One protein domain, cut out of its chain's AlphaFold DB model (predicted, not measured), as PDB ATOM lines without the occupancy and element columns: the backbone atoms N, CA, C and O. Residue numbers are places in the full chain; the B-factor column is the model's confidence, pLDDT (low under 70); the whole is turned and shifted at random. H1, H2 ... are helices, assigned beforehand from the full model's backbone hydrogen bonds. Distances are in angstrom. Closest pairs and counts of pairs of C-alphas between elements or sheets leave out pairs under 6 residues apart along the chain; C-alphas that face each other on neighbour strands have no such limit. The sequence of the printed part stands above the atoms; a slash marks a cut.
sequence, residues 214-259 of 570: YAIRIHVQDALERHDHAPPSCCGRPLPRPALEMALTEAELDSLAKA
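AT A GLANCE: This is residues 214 to 259 of the 570 residues of an uncharacterized protein of Mytilinidion resinicola (UniProt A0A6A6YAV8). Three short helices make a loose triangle: H1 and H3 run the same way at a shallow tilt, with a gap between their centres, and H2 is set steeply to both, with its last residue, Ala 247, near the first turn of H1. A long link, residues 226 to 240, leaves the end of H1 and folds back to the start of H2, with a small turn of paired backbone at residues 233 to 238. The printed part has 46 residues with three named helices in the order H1, H2, H3 and no named strand, and its class is all helix. The whole is compact, with a radius of gyration of the C-alphas of 9.6 A, and rounded, its C-alphas spanning 23 by 20 by 16 A.

HOW THE PARTS SIT: Start with H1, residues 214 to 225, and look from it to H2, residues 241 to 247. The two touch, H1 with residues 214 to 217 alone, and their closest C-alphas are those of Ile 216 and Ala 247, 6.3 A apart. They run opposite ways at a steep tilt of 69.5 degrees, only just short of about perpendicular. Between them in the chain, residues 233 to 234 pair with residues 237 to 238, antiparallel. Go on to H3, residues 250 to 259, which is close to H2 but not clearly touching it; their closest C-alphas are those of Glu 245 and Leu 253, 7.3 A apart. H2 and H3 run opposite ways at a steep tilt of 59 degrees. H3 is also close to H1 but not clearly touching it, with the closest C-alphas at Leu 224 and Ala 259, 7.8 A apart. H1 and H3 run the same way at a shallow tilt of 28 degrees, 13.0 A from centre to centre. In H1 and H3 every O i to N i+4 pair is within hydrogen-bond range; in H2 it is 2 of 3.

IN THESE COORDINATES: Find C-alpha 214 at (164.106, 181.034, 147.585); from there H1 runs 16.4 A to C-alpha 225 at (154.922, 171.793, 157.516). H2 runs 10.2 A from C-alpha 241 to C-alpha 247. H3 runs 14.2 A from C-alpha 250 to C-alpha 259 at (146.845, 171.452, 149.863).

THE WHOLE: The two C-alphas farthest apart are those of Cys 235 and Ala 251, at 26.0 A. The link from H1 to H2 is long, with 15 residues between them, and the link from H2 to H3 is tight, with 2. The printed part has no cut. Its mean pLDDT is 90.1, and no printed residue is under 70.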
ATOM      1  N   TYR A 214     163.780 181.998 146.538       88.44
ATOM      2  CA  TYR A 214     164.106 181.034 147.585       88.44
ATOM      3  C   TYR A 214     163.406 181.346 148.920       88.44
ATOM      4  O   TYR A 214     162.863 180.440 149.549       88.44
ATOM      5  N   ALA A 215     163.337 182.615 149.340       88.75
ATOM      6  CA  ALA A 215     162.610 182.990 150.555       88.75
ATOM      7  C   ALA A 215     161.109 182.668 150.449       88.75
ATOM      8  O   ALA A 215     160.513 182.185 151.411       88.75
ATOM      9  N   ILE A 216     160.503 182.873 149.276       92.81
ATOM     10  CA  ILE A 216     159.114 182.473 149.013       92.81
ATOM     11  C   ILE A 216     158.959 180.951 149.135       92.81
ATOM     12  O   ILE A 216     158.030 180.498 149.801       92.81
ATOM     13  N   ARG A 217     159.890 180.159 148.578       92.56
ATOM     14  CA  ARG A 217     159.899 178.690 148.728       92.56
ATOM     15  C   ARG A 217     159.997 178.255 150.191       92.56
ATOM     16  O   ARG A 217     159.275 177.342 150.578       92.56
ATOM     17  N   ILE A 218     160.805 178.933 151.014       90.88
ATOM     18  CA  ILE A 218     160.850 178.678 152.465       90.88
ATOM     19  C   ILE A 218     159.483 178.945 153.098       90.88
ATOM     20  O   ILE A 218     158.971 178.092 153.806       90.88
ATOM     21  N   HIS A 219     158.857 180.094 152.821       92.31
ATOM     22  CA  HIS A 219     157.533 180.411 153.373       92.31
ATOM     23  C   HIS A 219     156.452 179.402 152.960       92.31
ATOM     24  O   HIS A 219     155.553 179.111 153.749       92.31
ATOM     25  N   VAL A 220     156.536 178.887 151.734       93.81
ATOM     26  CA  VAL A 220     155.667 177.824 151.217       93.81
ATOM     27  C   VAL A 220     155.907 176.515 151.960       93.81
ATOM     28  O   VAL A 220     154.953 175.916 152.449       93.81
ATOM     29  N   GLN A 221     157.163 176.096 152.095       92.25
ATOM     30  CA  GLN A 221     157.516 174.876 152.812       92.25
ATOM     31  C   GLN A 221     157.101 174.951 154.290       92.25
ATOM     32  O   GLN A 221     156.434 174.046 154.781       92.25
ATOM     33  N   ASP A 222     157.389 176.066 154.961       90.81
ATOM     34  CA  ASP A 222     156.959 176.344 156.332       90.81
ATOM     35  C   ASP A 222     155.438 176.225 156.501       90.81
ATOM     36  O   ASP A 222     154.960 175.748 157.527       90.81
ATOM     37  N   ALA A 223     154.660 176.702 155.524       92.62
ATOM     38  CA  ALA A 223     153.201 176.617 155.559       92.62
ATOM     39  C   ALA A 223     152.701 175.178 155.383       92.62
ATOM     40  O   ALA A 223     151.740 174.793 156.042       92.62
ATOM     41  N   LEU A 224     153.367 174.380 154.542       90.94
ATOM     42  CA  LEU A 224     153.056 172.961 154.351       90.94
ATOM     43  C   LEU A 224     153.426 172.108 155.574       90.94
ATOM     44  O   LEU A 224     152.743 171.132 155.871       90.94
ATOM     45  N   GLU A 225     154.491 172.475 156.289       89.56
ATOM     46  CA  GLU A 225     154.922 171.793 157.516       89.56
ATOM     47  C   GLU A 225     154.043 172.151 158.729       89.56
ATOM     48  O   GLU A 225     153.945 171.374 159.681       89.56
ATOM     49  N   ARG A 226     153.358 173.304 158.707       87.25
ATOM     50  CA  ARG A 226     152.389 173.693 159.741       87.25
ATOM     51  C   ARG A 226     151.055 172.986 159.500       87.25
ATOM     52  O   ARG A 226     150.372 173.233 158.513       87.25
ATOM     53  N   HIS A 227     150.615 172.178 160.461       80.06
ATOM     54  CA  HIS A 227     149.324 171.471 160.411       80.06
ATOM     55  C   HIS A 227     148.078 172.383 160.485       80.06
ATOM     56  O   HIS A 227     146.957 171.885 160.483       80.06
ATOM     57  N   ASP A 228     148.255 173.705 160.528       84.56
ATOM     58  CA  ASP A 228     147.177 174.685 160.706       84.56
ATOM     59  C   ASP A 228     146.452 175.045 159.393       84.56
ATOM     60  O   ASP A 228     145.555 175.885 159.398       84.56
ATOM     61  N   HIS A 229     146.856 174.452 158.259       83.62
ATOM     62  CA  HIS A 229     146.357 174.765 156.909       83.62
ATOM     63  C   HIS A 229     146.386 176.270 156.562       83.62
ATOM     64  O   HIS A 229     145.609 176.752 155.736       83.62
ATOM     65  N   ALA A 230     147.280 177.035 157.193       89.12
ATOM     66  CA  ALA A 230     147.402 178.466 156.960       89.12
ATOM     67  C   ALA A 230     148.161 178.739 155.648       89.12
ATOM     68  O   ALA A 230     149.180 178.094 155.391       89.12
ATOM     69  N   PRO A 231     147.728 179.716 154.826       91.25
ATOM     70  CA  PRO A 231     148.445 180.066 153.606       91.25
ATOM     71  C   PRO A 231     149.850 180.611 153.921       91.25
ATOM     72  O   PRO A 231     150.051 181.244 154.971       91.25
ATOM     73  N   PRO A 232     150.826 180.431 153.008       93.50
ATOM     74  CA  PRO A 232     152.151 181.016 153.167       93.50
ATOM     75  C   PRO A 232     152.021 182.529 153.322       93.50
ATOM     76  O   PRO A 232     151.363 183.200 152.527       93.50
ATOM     77  N   SER A 233     152.610 183.068 154.388       93.94
ATOM     78  CA  SER A 233     152.423 184.461 154.783       93.94
ATOM     79  C   SER A 233     153.728 185.128 155.203       93.94
ATOM     80  O   SER A 233     154.603 184.514 155.815       93.94
ATOM     81  N   CYS A 234     153.837 186.423 154.897       93.25
ATOM     82  CA  CYS A 234     154.908 187.297 155.363       93.25
ATOM     83  C   CYS A 234     154.330 188.305 156.364       93.25
ATOM     84  O   CYS A 234     153.392 189.040 156.053       93.25
ATOM     85  N   CYS A 235     154.865 188.316 157.587       90.81
ATOM     86  CA  CYS A 235     154.395 189.161 158.694       90.81
ATOM     87  C   CYS A 235     152.869 189.099 158.914       90.81
ATOM     88  O   CYS A 235     152.211 190.113 159.143       90.81
ATOM     89  N   GLY A 236     152.312 187.885 158.815       89.50
ATOM     90  CA  GLY A 236     150.894 187.598 159.043       89.50
ATOM     91  C   GLY A 236     149.965 187.920 157.870       89.50
ATOM     92  O   GLY A 236     148.764 187.703 157.989       89.50
ATOM     93  N   ARG A 237     150.483 188.418 156.739       91.31
ATOM     94  CA  ARG A 237     149.695 188.638 155.517       91.31
ATOM     95  C   ARG A 237     149.977 187.531 154.500       91.31
ATOM     96  O   ARG A 237     151.157 187.249 154.278       91.31
ATOM     97  N   PRO A 238     148.949 186.910 153.889       92.75
ATOM     98  CA  PRO A 238     149.155 185.879 152.877       92.75
ATOM     99  C   PRO A 238     149.950 186.446 151.699       92.75
ATOM    100  O   PRO A 238     149.785 187.610 151.323       92.75
ATOM    101  N   LEU A 239     150.845 185.631 151.145       93.75
ATOM    102  CA  LEU A 239     151.598 186.003 149.956       93.75
ATOM    103  C   LEU A 239     150.632 186.115 148.766       93.75
ATOM    104  O   LEU A 239     149.835 185.201 148.547       93.75
ATOM    105  N   PRO A 240     150.671 187.221 148.004       92.62
ATOM    106  CA  PRO A 240     149.799 187.392 146.855       92.62
ATOM    107  C   PRO A 240     150.205 186.414 145.746       92.62
ATOM    108  O   PRO A 240     151.389 186.109 145.580       92.62
ATOM    109  N   ARG A 241     149.228 185.963 144.954       91.19
ATOM    110  CA  ARG A 241     149.426 184.993 143.865       91.19
ATOM    111  C   ARG A 241     150.579 185.355 142.904       91.19
ATOM    112  O   ARG A 241     151.415 184.481 142.694       91.19
ATOM    113  N   PRO A 242     150.750 186.615 142.452       91.00
ATOM    114  CA  PRO A 242     151.886 186.987 141.598       91.00
ATOM    115  C   PRO A 242     153.262 186.769 142.244       91.00
ATOM    116  O   PRO A 242     154.240 186.485 141.559       91.00
ATOM    117  N   ALA A 243     153.367 186.890 143.574       92.19
ATOM    118  CA  ALA A 243     154.616 186.601 144.276       92.19
ATOM    119  C   ALA A 243     154.881 185.090 144.347       92.19
ATOM    120  O   ALA A 243     156.029 184.671 144.264       92.19
ATOM    121  N   LEU A 244     153.836 184.267 144.469       93.19
ATOM    122  CA  LEU A 244     153.971 182.810 144.433       93.19
ATOM    123  C   LEU A 244     154.342 182.318 143.023       93.19
ATOM    124  O   LEU A 244     155.243 181.495 142.901       93.19
ATOM    125  N   GLU A 245     153.733 182.882 141.975       93.12
ATOM    126  CA  GLU A 245     154.034 182.603 140.555       93.12
ATOM    127  C   GLU A 245     155.476 182.921 140.159       93.12
ATOM    128  O   GLU A 245     156.043 182.282 139.279       93.12
ATOM    129  N   MET A 246     156.116 183.862 140.850       89.75
ATOM    130  CA  MET A 246     157.528 184.162 140.629       89.75
ATOM    131  C   MET A 246     158.469 183.041 141.091       89.75
ATOM    132  O   MET A 246     159.573 182.898 140.563       89.75
ATOM    133  N   ALA A 247     158.069 182.290 142.116       90.06
ATOM    134  CA  ALA A 247     158.925 181.317 142.785       90.06
ATOM    135  C   ALA A 247     158.549 179.864 142.484       90.06
ATOM    136  O   ALA A 247     159.412 178.988 142.594       90.06
ATOM    137  N   LEU A 248     157.287 179.616 142.135       92.25
ATOM    138  CA  LEU A 248     156.698 178.300 141.919       92.25
ATOM    139  C   LEU A 248     156.239 178.146 140.468       92.25
ATOM    140  O   LEU A 248     155.700 179.069 139.867       92.25
ATOM    141  N   THR A 249     156.417 176.947 139.926       91.81
ATOM    142  CA  THR A 249     155.805 176.531 138.661       91.81
ATOM    143  C   THR A 249     154.287 176.417 138.800       91.81
ATOM    144  O   THR A 249     153.759 176.226 139.895       91.81
ATOM    145  N   GLU A 250     153.565 176.473 137.681       88.81
ATOM    146  CA  GLU A 250     152.100 176.348 137.666       88.81
ATOM    147  C   GLU A 250     151.618 175.035 138.317       88.81
ATOM    148  O   GLU A 250     150.689 175.034 139.119       88.81
ATOM    149  N   ALA A 251     152.342 173.932 138.103       88.62
ATOM    150  CA  ALA A 251     152.057 172.650 138.749       88.62
ATOM    151  C   ALA A 251     152.288 172.669 140.277       88.62
ATOM    152  O   ALA A 251     151.544 172.034 141.034       88.62
ATOM    153  N   GLU A 252     153.313 173.390 140.747       90.00
ATOM    154  CA  GLU A 252     153.568 173.588 142.180       90.00
ATOM    155  C   GLU A 252     152.480 174.473 142.813       90.00
ATOM    156  O   GLU A 252     152.029 174.175 143.920       90.00
ATOM    157  N   LEU A 253     152.001 175.504 142.107       90.88
ATOM    158  CA  LEU A 253     150.887 176.351 142.550       90.88
ATOM    159  C   LEU A 253     149.574 175.582 142.649       90.88
ATOM    160  O   LEU A 253     148.874 175.711 143.651       90.88
ATOM    161  N   ASP A 254     149.257 174.748 141.661       88.19
ATOM    162  CA  ASP A 254     148.067 173.895 141.690       88.19
ATOM    163  C   ASP A 254     148.123 172.893 142.844       88.19
ATOM    164  O   ASP A 254     147.116 172.605 143.494       88.19
ATOM    165  N   SER A 255     149.313 172.355 143.117       88.31
ATOM    166  CA  SER A 255     149.540 171.463 144.256       88.31
ATOM    167  C   SER A 255     149.351 172.203 145.582       88.31
ATOM    168  O   SER A 255     148.714 171.674 146.493       88.31
ATOM    169  N   LEU A 256     149.825 173.449 145.669       87.88
ATOM    170  CA  LEU A 256     149.620 174.322 146.824       87.88
ATOM    171  C   LEU A 256     148.134 174.656 147.028       87.88
ATOM    172  O   LEU A 256     147.637 174.547 148.145       87.88
ATOM    173  N   ALA A 257     147.416 175.007 145.959       87.00
ATOM    174  CA  ALA A 257     145.989 175.334 145.990       87.00
ATOM    175  C   ALA A 257     145.117 174.134 146.397       87.00
ATOM    176  O   ALA A 257     144.069 174.302 147.014       87.00
ATOM    177  N   LYS A 258     145.555 172.909 146.078       85.62
ATOM    178  CA  LYS A 258     144.915 171.668 146.546       85.62
ATOM    179  C   LYS A 258     145.212 171.376 148.018       85.62
ATOM    180  O   LYS A 258     144.352 170.839 148.710       85.62
ATOM    181  N   ALA A 259     146.418 171.697 148.486       82.19
ATOM    182  CA  ALA A 259     146.845 171.452 149.863       82.19
ATOM    183  C   ALA A 259     146.307 172.493 150.862       82.19
ATOM    184  O   ALA A 259     146.124 172.182 152.042       82.19
TER     185      ALA A 259